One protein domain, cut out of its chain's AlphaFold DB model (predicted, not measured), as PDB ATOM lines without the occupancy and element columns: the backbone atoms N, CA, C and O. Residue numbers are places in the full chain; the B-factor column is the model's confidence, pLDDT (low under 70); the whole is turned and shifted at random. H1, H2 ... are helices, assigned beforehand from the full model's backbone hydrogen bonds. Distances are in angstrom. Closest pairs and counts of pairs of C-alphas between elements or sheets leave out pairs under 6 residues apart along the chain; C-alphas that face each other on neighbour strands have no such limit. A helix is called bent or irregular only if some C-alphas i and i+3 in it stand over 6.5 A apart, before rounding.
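Overview. This is residues 4 to 83 of the 238 residues of the protein "Hypothetical protein" of Proboscia inermis (UniProt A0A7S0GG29). H6 runs through the middle of a small helical domain, with the long, kinked H5 crossing it on one side and four short helices set round the rest of it. H3 and H4 pack on the later part of H6, H1 packs on H4, and H2 packs between H3 and H5; residues 40 to 45, of which 44 and 45 belong to H5, stick out. The printed part has 80 residues, with six named helices, H1 to H6 in that order, and no named strand, and its class is all helix. It is compact, with a radius of gyration of the C-alphas of 11.5 A and spans of 30 by 24 by 22 A.

Arrangement. H1, residues 4 to 9, touches H4, residues 27 to 34, at a steep tilt of 54 degrees, opposite ways; the closest C-alphas are those of Gly 4 and Glu 31, 4.9 A apart. H2, residues 12 to 16, touches H3, residues 21 to 24, with the C-alphas of Lys 12 and Thr 23 closest at 5.3 A. H5, residues 44 to 64, touches H2 with residues 57 to 61 alone, closest at the C-alphas of Ile 15 and Lys 60, 5.4 A apart. The hub is H6, residues 70 to 81, which touches four helices. With residues 77 to 81 alone it touches H3, closest at the C-alphas of Cys 22 and Asp 81, 4.2 A apart. With the same residues alone it only just touches H2, with 3 pairs of C-alphas within 8 A, the closest being those of Cys 16 and Asp 81 at 7.0 A. H4 stands about perpendicular to H6, at 85 degrees, and touches its residues 76 to 80 alone; the C-alphas of Tyr 34 and Thr 76 are closest at 5.2 A. H5 touches H6 at a steep tilt of 55 degrees, opposite ways, closest at the C-alphas of Val 58 and Ala 74, 5.1 A apart. H1 and H5 are apart, and so are H3 and H5. Every O i to N i+4 pair is within hydrogen-bond range in H2, H4 and H6, against 12 of 17 in H5 and 0 of 2 in H1, where 1 of 3 O i to N i+3 pairs is within range; H3 is too short for an O i to N i+4 pair.

Along the chain. H1 begins at C-alpha 4, (143.349, 214.145, 195.173), and H4 measures 9.8 A. H5 measures 29.7 A from C-alpha 44 at (144.635, 191.625, 183.889) and has a kink of 42 degrees near residue 56; it is irregular, but only just, with C-alphas 56 and 59 6.9 A apart. H6 measures 16.4 A and ends at C-alpha 81, (141.868, 199.910, 199.586).

Size, cuts and confidence. The two C-alphas farthest apart are those of Asn 9 and Ala 44, at 30.9 A. The printed part has no cut, and no link is long; the link from H4 to H5 is short and the others are tight. The mean pLDDT of the printed part is 90.7, with residues 4 to 6 under 70.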
ATOM      1  N   GLY A   4     142.738 214.112 193.840       54.75
ATOM      2  CA  GLY A   4     143.349 214.145 195.173       54.75
ATOM      3  C   GLY A   4     142.789 215.186 196.155       54.75
ATOM      4  O   GLY A   4     142.816 214.951 197.359       54.75
ATOM      5  N   LYS A   5     142.209 216.309 195.694       56.56
ATOM      6  CA  LYS A   5     141.623 217.306 196.616       56.56
ATOM      7  C   LYS A   5     140.273 216.866 197.177       56.56
ATOM      8  O   LYS A   5     139.979 217.174 198.328       56.56
ATOM      9  N   ALA A   6     139.465 216.159 196.388       64.12
ATOM     10  CA  ALA A   6     138.170 215.673 196.862       64.12
ATOM     11  C   ALA A   6     138.308 214.450 197.778       64.12
ATOM     12  O   ALA A   6     137.419 214.214 198.586       64.12
ATOM     13  N   TRP A   7     139.441 213.733 197.723       71.25
ATOM     14  CA  TRP A   7     139.770 212.625 198.631       71.25
ATOM     15  C   TRP A   7     139.539 212.960 200.111       71.25
ATOM     16  O   TRP A   7     139.069 212.127 200.878       71.25
ATOM     17  N   LYS A   8     139.842 214.203 200.511       75.12
ATOM     18  CA  LYS A   8     139.655 214.697 201.885       75.12
ATOM     19  C   LYS A   8     138.195 214.869 202.298       75.12
ATOM     20  O   LYS A   8     137.921 214.900 203.490       75.12
ATOM     21  N   ASN A   9     137.295 215.022 201.334       84.06
ATOM     22  CA  ASN A   9     135.912 215.410 201.588       84.06
ATOM     23  C   ASN A   9     134.961 214.208 201.646       84.06
ATOM     24  O   ASN A   9     133.809 214.383 202.028       84.06
ATOM     25  N   PHE A  10     135.430 213.016 201.274       88.19
ATOM     26  CA  PHE A  10     134.648 211.786 201.338       88.19
ATOM     27  C   PHE A  10     134.690 211.156 202.732       88.19
ATOM     28  O   PHE A  10     135.743 211.101 203.378       88.19
ATOM     29  N   SER A  11     133.567 210.585 203.165       91.88
ATOM     30  CA  SER A  11     133.505 209.733 204.350       91.88
ATOM     31  C   SER A  11     134.124 208.369 204.038       91.88
ATOM     32  O   SER A  11     133.450 207.403 203.675       91.88
ATOM     33  N   LYS A  12     135.453 208.280 204.176       90.19
ATOM     34  CA  LYS A  12     136.224 207.069 203.840       90.19
ATOM     35  C   LYS A  12     135.721 205.815 204.557       90.19
ATOM     36  O   LYS A  12     135.692 204.755 203.947       90.19
ATOM     37  N   GLU A  13     135.277 205.929 205.808       93.00
ATOM     38  CA  GLU A  13     134.695 204.797 206.543       93.00
ATOM     39  C   GLU A  13     133.369 204.317 205.945       93.00
ATOM     40  O   GLU A  13     133.090 203.121 205.948       93.00
ATOM     41  N   THR A  14     132.557 205.231 205.408       93.69
ATOM     42  CA  THR A  14     131.279 204.889 204.765       93.69
ATOM     43  C   THR A  14     131.512 204.164 203.444       93.69
ATOM     44  O   THR A  14     130.802 203.213 203.114       93.69
ATOM     45  N   ILE A  15     132.523 204.593 202.690       94.38
ATOM     46  CA  ILE A  15     132.819 204.047 201.364       94.38
ATOM     47  C   ILE A  15     133.618 202.746 201.472       94.38
ATOM     48  O   ILE A  15     133.184 201.711 200.962       94.38
ATOM     49  N   CYS A  16     134.750 202.774 202.171       94.62
ATOM     50  CA  CYS A  16     135.680 201.649 202.235       94.62
ATOM     51  C   CYS A  16     135.381 200.670 203.372       94.62
ATOM     52  O   CYS A  16     135.815 199.526 203.326       94.62
ATOM     53  N   GLY A  17     134.606 201.092 204.372       93.81
ATOM     54  CA  GLY A  17     134.406 200.346 205.609       93.81
ATOM     55  C   GLY A  17     135.350 200.810 206.720       93.81
ATOM     56  O   GLY A  17     136.390 201.430 206.485       93.81
ATOM     57  N   LYS A  18     134.965 200.522 207.965       93.44
ATOM     58  CA  LYS A  18     135.759 200.871 209.151       93.44
ATOM     59  C   LYS A  18     137.095 200.130 209.137       93.44
ATOM     60  O   LYS A  18     137.116 198.927 208.892       93.44
ATOM     61  N   ASN A  19     138.182 200.842 209.445       91.88
ATOM     62  CA  ASN A  19     139.559 200.323 209.472       91.88
ATOM     63  C   ASN A  19     140.042 199.698 208.148       91.88
ATOM     64  O   ASN A  19     141.012 198.941 208.141       91.88
ATOM     65  N   ALA A  20     139.377 199.983 207.026       94.31
ATOM     66  CA  ALA A  20     139.822 199.528 205.715       94.31
ATOM     67  C   ALA A  20     141.083 200.295 205.280       94.31
ATOM     68  O   ALA A  20     141.294 201.438 205.698       94.31
ATOM     69  N   THR A  21     141.925 199.715 204.424       95.12
ATOM     70  CA  THR A  21     143.232 200.297 204.064       95.12
ATOM     71  C   THR A  21     143.112 201.711 203.498       95.12
ATOM     72  O   THR A  21     143.877 202.607 203.869       95.12
ATOM     73  N   CYS A  22     142.089 201.946 202.672       92.56
ATOM     74  CA  CYS A  22     141.798 203.254 202.087       92.56
ATOM     75  C   CYS A  22     141.606 204.347 203.168       92.56
ATOM     76  O   CYS A  22     141.931 205.521 202.957       92.56
ATOM     77  N   THR A  23     141.086 203.984 204.351       92.75
ATOM     78  CA  THR A  23     140.834 204.937 205.445       92.75
ATOM     79  C   THR A  23     142.136 205.491 206.021       92.75
ATOM     80  O   THR A  23     142.181 206.664 206.404       92.75
ATOM     81  N   HIS A  24     143.217 204.713 205.956       92.06
ATOM     82  CA  HIS A  24     144.552 205.072 206.434       92.06
ATOM     83  C   HIS A  24     145.441 205.704 205.356       92.06
ATOM     84  O   HIS A  24     146.497 206.248 205.676       92.06
ATOM     85  N   THR A  25     145.022 205.693 204.088       91.31
ATOM     86  CA  THR A  25     145.771 206.333 203.001       91.31
ATOM     87  C   THR A  25     145.888 207.840 203.235       91.31
ATOM     88  O   THR A  25     144.883 208.565 203.325       91.31
ATOM     89  N   SER A  26     147.135 208.310 203.324       89.56
ATOM     90  CA  SER A  26     147.461 209.726 203.468       89.56
ATOM     91  C   SER A  26     147.081 210.504 202.204       89.56
ATOM     92  O   SER A  26     146.971 209.939 201.117       89.56
ATOM     93  N   GLN A  27     146.895 211.822 202.312       85.50
ATOM     94  CA  GLN A  27     146.636 212.640 201.120       85.50
ATOM     95  C   GLN A  27     147.808 212.580 200.129       85.50
ATOM     96  O   GLN A  27     147.581 212.524 198.927       85.50
ATOM     97  N   SER A  28     149.048 212.579 200.627       88.06
ATOM     98  CA  SER A  28     150.234 212.521 199.771       88.06
ATOM     99  C   SER A  28     150.317 211.195 199.012       88.06
ATOM    100  O   SER A  28     150.597 211.200 197.814       88.06
ATOM    101  N   ASP A  29     149.994 210.072 199.662       89.94
ATOM    102  CA  ASP A  29     149.901 208.772 198.989       89.94
ATOM    103  C   ASP A  29     148.755 208.745 197.982       89.94
ATOM    104  O   ASP A  29     148.947 208.302 196.854       89.94
ATOM    105  N   ALA A  30     147.581 209.267 198.351       88.69
ATOM    106  CA  ALA A  30     146.459 209.391 197.429       88.69
ATOM    107  C   ALA A  30     146.873 210.162 196.170       88.69
ATOM    108  O   ALA A  30     146.703 209.657 195.068       88.69
ATOM    109  N   GLU A  31     147.480 211.338 196.318       85.44
ATOM    110  CA  GLU A  31     147.890 212.194 195.200       85.44
ATOM    111  C   GLU A  31     148.999 211.597 194.327       85.44
ATOM    112  O   GLU A  31     148.990 211.817 193.118       85.44
ATOM    113  N   SER A  32     149.942 210.857 194.912       86.44
ATOM    114  CA  SER A  32     151.111 210.334 194.189       86.44
ATOM    115  C   SER A  32     150.942 208.914 193.645       86.44
ATOM    116  O   SER A  32     151.659 208.551 192.716       86.44
ATOM    117  N   LYS A  33     150.018 208.114 194.197       90.69
ATOM    118  CA  LYS A  33     149.898 206.676 193.887       90.69
ATOM    119  C   LYS A  33     148.525 206.248 193.387       90.69
ATOM    120  O   LYS A  33     148.445 205.263 192.667       90.69
ATOM    121  N   TYR A  34     147.448 206.930 193.769       91.31
ATOM    122  CA  TYR A  34     146.094 206.403 193.545       91.31
ATOM    123  C   TYR A  34     145.211 207.340 192.718       91.31
ATOM    124  O   TYR A  34     144.411 206.875 191.909       91.31
ATOM    125  N   ALA A  35     145.341 208.655 192.910       87.44
ATOM    126  CA  ALA A  35     144.494 209.683 192.317       87.44
ATOM    127  C   ALA A  35     144.886 209.933 190.861       87.44
ATOM    128  O   ALA A  35     145.566 210.907 190.529       87.44
ATOM    129  N   VAL A  36     144.434 209.037 189.994       83.31
ATOM    130  CA  VAL A  36     144.744 209.053 188.568       83.31
ATOM    131  C   VAL A  36     143.571 209.555 187.733       83.31
ATOM    132  O   VAL A  36     142.419 209.579 188.167       83.31
ATOM    133  N   GLY A  37     143.894 209.999 186.519       77.19
ATOM    134  CA  GLY A  37     142.911 210.228 185.470       77.19
ATOM    135  C   GLY A  37     142.479 208.891 184.840       77.19
ATOM    136  O   GLY A  37     142.095 207.969 185.556       77.19
ATOM    137  N   PRO A  38     142.530 208.745 183.507       78.06
ATOM    138  CA  PRO A  38     142.340 207.446 182.868       78.06
ATOM    139  C   PRO A  38     143.531 206.507 183.129       78.06
ATOM    140  O   PRO A  38     144.688 206.927 183.089       78.06
ATOM    141  N   VAL A  39     143.239 205.225 183.352       87.31
ATOM    142  CA  VAL A  39     144.241 204.152 183.435       87.31
ATOM    143  C   VAL A  39     144.507 203.632 182.024       87.31
ATOM    144  O   VAL A  39     143.596 203.128 181.374       87.31
ATOM    145  N   TYR A  40     145.747 203.758 181.548       83.88
ATOM    146  CA  TYR A  40     146.116 203.353 180.185       83.88
ATOM    147  C   TYR A  40     146.645 201.920 180.094       83.88
ATOM    148  O   TYR A  40     146.402 201.235 179.106       83.88
ATOM    149  N   ILE A  41     147.388 201.476 181.108       88.75
ATOM    150  CA  ILE A  41     148.023 200.157 181.147       88.75
ATOM    151  C   ILE A  41     147.792 199.575 182.533       88.75
ATOM    152  O   ILE A  41     148.005 200.259 183.534       88.75
ATOM    153  N   ALA A  42     147.362 198.321 182.584       90.00
ATOM    154  CA  ALA A  42     147.216 197.575 183.824       90.00
ATOM    155  C   ALA A  42     147.225 196.069 183.550       90.00
ATOM    156  O   ALA A  42     146.828 195.609 182.476       90.00
ATOM    157  N   CYS A  43     147.682 195.305 184.537       95.06
ATOM    158  CA  CYS A  43     147.700 193.853 184.478       95.06
ATOM    159  C   CYS A  43     146.277 193.297 184.612       95.06
ATOM    160  O   CYS A  43     145.484 193.762 185.431       95.06
ATOM    161  N   ALA A  44     145.956 192.256 183.839       96.56
ATOM    162  CA  ALA A  44     144.635 191.625 183.889       96.56
ATOM    163  C   ALA A  44     144.307 191.037 185.276       96.56
ATOM    164  O   ALA A  44     143.145 191.019 185.673       96.56
ATOM    165  N   SER A  45     145.319 190.571 186.016       97.19
ATOM    166  CA  SER A  45     145.175 190.100 187.398       97.19
ATOM    167  C   SER A  45     144.704 191.209 188.337       97.19
ATOM    168  O   SER A  45     143.754 191.002 189.087       97.19
ATOM    169  N   ASP A  46     145.317 192.389 188.246       96.31
ATOM    170  CA  ASP A  46     144.991 193.529 189.103       96.31
ATOM    171  C   ASP A  46     143.602 194.057 188.757       96.31
ATOM    172  O   ASP A  46     142.784 194.286 189.643       96.31
ATOM    173  N   TRP A  47     143.284 194.155 187.462       95.75
ATOM    174  CA  TRP A  47     141.970 194.608 187.012       95.75
ATOM    175  C   TRP A  47     140.818 193.738 187.506       95.75
ATOM    176  O   TRP A  47     139.751 194.277 187.777       95.75
ATOM    177  N   ARG A  48     141.011 192.423 187.657       96.94
ATOM    178  CA  ARG A  48     139.977 191.545 188.230       96.94
ATOM    179  C   ARG A  48     139.639 191.944 189.666       96.94
ATOM    180  O   ARG A  48     138.466 192.079 189.990       96.94
ATOM    181  N   LEU A  49     140.657 192.207 190.486       97.44
ATOM    182  CA  LEU A  49     140.477 192.653 191.872       97.44
ATOM    183  C   LEU A  49     139.878 194.063 191.932       97.44
ATOM    184  O   LEU A  49     138.941 194.326 192.687       97.44
ATOM    185  N   ILE A  50     140.405 194.971 191.105       97.00
ATOM    186  CA  ILE A  50     139.963 196.365 191.052       97.00
ATOM    187  C   ILE A  50     138.507 196.447 190.604       97.00
ATOM    188  O   ILE A  50     137.754 197.200 191.208       97.00
ATOM    189  N   ALA A  51     138.086 195.688 189.590       96.75
ATOM    190  CA  ALA A  51     136.727 195.755 189.055       96.75
ATOM    191  C   ALA A  51     135.667 195.403 190.108       96.75
ATOM    192  O   ALA A  51     134.683 196.130 190.244       96.75
ATOM    193  N   GLU A  52     135.886 194.344 190.892       97.75
ATOM    194  CA  GLU A  52     134.971 193.943 191.968       97.75
ATOM    195  C   GLU A  52     134.860 195.028 193.048       97.75
ATOM    196  O   GLU A  52     133.759 195.442 193.419       97.75
ATOM    197  N   LYS A  53     136.003 195.546 193.517       97.88
ATOM    198  CA  LYS A  53     136.041 196.585 194.555       97.88
ATOM    199  C   LYS A  53     135.497 197.924 194.055       97.88
ATOM    200  O   LYS A  53     134.786 198.623 194.772       97.88
ATOM    201  N   TRP A  54     135.803 198.281 192.812       97.19
ATOM    202  CA  TRP A  54     135.321 199.499 192.173       97.19
ATOM    203  C   TRP A  54     133.802 199.468 192.023       97.19
ATOM    204  O   TRP A  54     133.143 200.419 192.444       97.19
ATOM    205  N   TRP A  55     133.238 198.357 191.538       97.69
ATOM    206  CA  TRP A  55     131.790 198.149 191.448       97.69
ATOM    207  C   TRP A  55     131.088 198.324 192.801       97.69
ATOM    208  O   TRP A  55     130.042 198.966 192.885       97.69
ATOM    209  N   GLU A  56     131.693 197.816 193.876       97.81
ATOM    210  CA  GLU A  56     131.193 197.994 195.242       97.81
ATOM    211  C   GLU A  56     131.193 199.472 195.684       97.81
ATOM    212  O   GLU A  56     130.279 199.928 196.379       97.81
ATOM    213  N   PHE A  57     132.224 200.235 195.308       97.19
ATOM    214  CA  PHE A  57     132.449 201.598 195.800       97.19
ATOM    215  C   PHE A  57     131.695 202.668 195.011       97.19
ATOM    216  O   PHE A  57     131.272 203.656 195.613       97.19
ATOM    217  N   VAL A  58     131.479 202.482 193.703       96.50
ATOM    218  CA  VAL A  58     130.762 203.440 192.837       96.50
ATOM    219  C   VAL A  58     129.448 203.939 193.455       96.50
ATOM    220  O   VAL A  58     129.309 205.155 193.611       96.50
ATOM    221  N   PRO A  59     128.500 203.080 193.883       97.06
ATOM    222  CA  PRO A  59     127.240 203.561 194.447       97.06
ATOM    223  C   PRO A  59     127.416 204.291 195.785       97.06
ATOM    224  O   PRO A  59     126.617 205.168 196.107       97.06
ATOM    225  N   LYS A  60     128.443 203.962 196.580       96.69
ATOM    226  CA  LYS A  60     128.716 204.631 197.864       96.69
ATOM    227  C   LYS A  60     129.276 206.031 197.635       96.69
ATOM    228  O   LYS A  60     128.788 206.990 198.221       96.69
ATOM    229  N   VAL A  61     130.232 206.154 196.719       95.44
ATOM    230  CA  VAL A  61     130.798 207.445 196.318       95.44
ATOM    231  C   VAL A  61     129.742 208.325 195.657       95.44
ATOM    232  O   VAL A  61     129.663 209.507 195.973       95.44
ATOM    233  N   TYR A  62     128.890 207.767 194.792       95.69
ATOM    234  CA  TYR A  62     127.833 208.532 194.124       95.69
ATOM    235  C   TYR A  62     126.827 209.145 195.112       95.69
ATOM    236  O   TYR A  62     126.357 210.258 194.883       95.69
ATOM    237  N   LYS A  63     126.537 208.476 196.239       95.69
ATOM    238  CA  LYS A  63     125.686 209.041 197.306       95.69
ATOM    239  C   LYS A  63     126.267 210.323 197.908       95.69
ATOM    240  O   LYS A  63     125.501 211.206 198.277       95.69
ATOM    241  N   GLU A  64     127.590 210.429 198.000       94.12
ATOM    242  CA  GLU A  64     128.278 211.621 198.518       94.12
ATOM    243  C   GLU A  64     128.632 212.631 197.412       94.12
ATOM    244  O   GLU A  64     128.753 213.828 197.669       94.12
ATOM    245  N   TYR A  65     128.779 212.166 196.168       92.19
ATOM    246  CA  TYR A  65     129.154 212.975 195.012       92.19
ATOM    247  C   TYR A  65     128.358 212.560 193.760       92.19
ATOM    248  O   TYR A  65     128.874 211.823 192.917       92.19
ATOM    249  N   PRO A  66     127.116 213.049 193.580       93.56
ATOM    250  CA  PRO A  66     126.228 212.622 192.495       93.56
ATOM    251  C   PRO A  66     126.531 213.327 191.156       93.56
ATOM    252  O   PRO A  66     125.629 213.792 190.459       93.56
ATOM    253  N   PHE A  67     127.810 213.442 190.781       91.31
ATOM    254  CA  PHE A  67     128.259 214.136 189.565       91.31
ATOM    255  C   PHE A  67     129.180 213.267 188.693       91.31
ATOM    256  O   PHE A  67     129.634 212.201 189.102       91.31
ATOM    257  N   LEU A  68     129.511 213.779 187.499       82.25
ATOM    258  CA  LEU A  68     130.207 213.112 186.379       82.25
ATOM    259  C   LEU A  68     131.594 212.493 186.694       82.25
ATOM    260  O   LEU A  68     132.198 211.886 185.822       82.25
ATOM    261  N   LEU A  69     132.116 212.616 187.917       88.31
ATOM    262  CA  LEU A  69     133.419 212.060 188.318       88.31
ATOM    263  C   LEU A  69     133.338 211.064 189.484       88.31
ATOM    264  O   LEU A  69     134.380 210.618 189.960       88.31
ATOM    265  N   ALA A  70     132.134 210.701 189.940       91.88
ATOM    266  CA  ALA A  70     131.941 209.746 191.035       91.88
ATOM    267  C   ALA A  70     132.700 208.432 190.796       91.88
ATOM    268  O   ALA A  70     133.396 207.939 191.677       91.88
ATOM    269  N   GLU A  71     132.635 207.911 189.572       92.69
ATOM    270  CA  GLU A  71     133.307 206.669 189.195       92.69
ATOM    271  C   GLU A  71     134.833 206.768 189.305       92.69
ATOM    272  O   GLU A  71     135.470 205.830 189.775       92.69
ATOM    273  N   MET A  72     135.428 207.915 188.960       91.94
ATOM    274  CA  MET A  72     136.879 208.116 189.074       91.94
ATOM    275  C   MET A  72     137.339 208.185 190.534       91.94
ATOM    276  O   MET A  72     138.393 207.650 190.890       91.94
ATOM    277  N   TYR A  73     136.538 208.812 191.398       91.88
ATOM    278  CA  TYR A  73     136.793 208.814 192.838       91.88
ATOM    279  C   TYR A  73     136.664 207.409 193.425       91.88
ATOM    280  O   TYR A  73     137.537 206.984 194.178       91.88
ATOM    281  N   ALA A  74     135.637 206.657 193.024       94.62
ATOM    282  CA  ALA A  74     135.460 205.271 193.442       94.62
ATOM    283  C   ALA A  74     136.623 204.376 193.005       94.62
ATOM    284  O   ALA A  74     137.092 203.579 193.812       94.62
ATOM    285  N   LEU A  75     137.135 204.549 191.781       94.81
ATOM    286  CA  LEU A  75     138.315 203.826 191.303       94.81
ATOM    287  C   LEU A  75     139.525 204.122 192.191       94.81
ATOM    288  O   LEU A  75     140.164 203.197 192.679       94.81
ATOM    289  N   THR A  76     139.791 205.406 192.453       93.56
ATOM    290  CA  THR A  76     140.888 205.860 193.328       93.56
ATOM    291  C   THR A  76     140.787 205.233 194.722       93.56
ATOM    292  O   THR A  76     141.788 204.803 195.289       93.56
ATOM    293  N   MET A  77     139.573 205.160 195.279       93.94
ATOM    294  CA  MET A  77     139.335 204.569 196.599       93.94
ATOM    295  C   MET A  77     139.503 203.053 196.588       93.94
ATOM    296  O   MET A  77     140.109 202.513 197.510       93.94
ATOM    297  N   ALA A  78     139.033 202.377 195.540       96.12
ATOM    298  CA  ALA A  78     139.158 200.934 195.385       96.12
ATOM    299  C   ALA A  78     140.625 200.498 195.288       96.12
ATOM    300  O   ALA A  78     141.042 199.582 195.994       96.12
ATOM    301  N   VAL A  79     141.435 201.181 194.474       96.00
ATOM    302  CA  VAL A  79     142.861 200.837 194.333       96.00
ATOM    303  C   VAL A  79     143.661 201.127 195.600       96.00
ATOM    304  O   VAL A  79     144.562 200.364 195.941       96.00
ATOM    305  N   ALA A  80     143.306 202.188 196.331       95.62
ATOM    306  CA  ALA A  80     143.917 202.501 197.617       95.62
ATOM    307  C   ALA A  80     143.557 201.454 198.678       95.62
ATOM    308  O   ALA A  80     144.411 201.067 199.472       95.62
ATOM    309  N   ASP A  81     142.315 200.962 198.672       97.00
ATOM    310  CA  ASP A  81     141.868 199.910 199.586       97.00
ATOM    311  C   ASP A  81     142.579 198.575 199.335       97.00
ATOM    312  O   ASP A  81     143.026 197.906 200.269       97.00
ATOM    313  N   LEU A  82     142.769 198.239 198.058       97.25
ATOM    314  CA  LEU A  82     143.510 197.057 197.618       97.25
ATOM    315  C   LEU A  82     145.034 197.214 197.725       97.25
ATOM    316  O   LEU A  82     145.754 196.242 197.520       97.25
ATOM    317  N   SER A  83     145.540 198.411 198.045       96.75
ATOM    318  CA  SER A  83     146.976 198.729 198.057       96.75
ATOM    319  C   SER A  83     147.681 198.436 196.728       96.75
ATOM    320  O   SER A  83     148.817 197.965 196.712       96.75
TER     321      SER A  83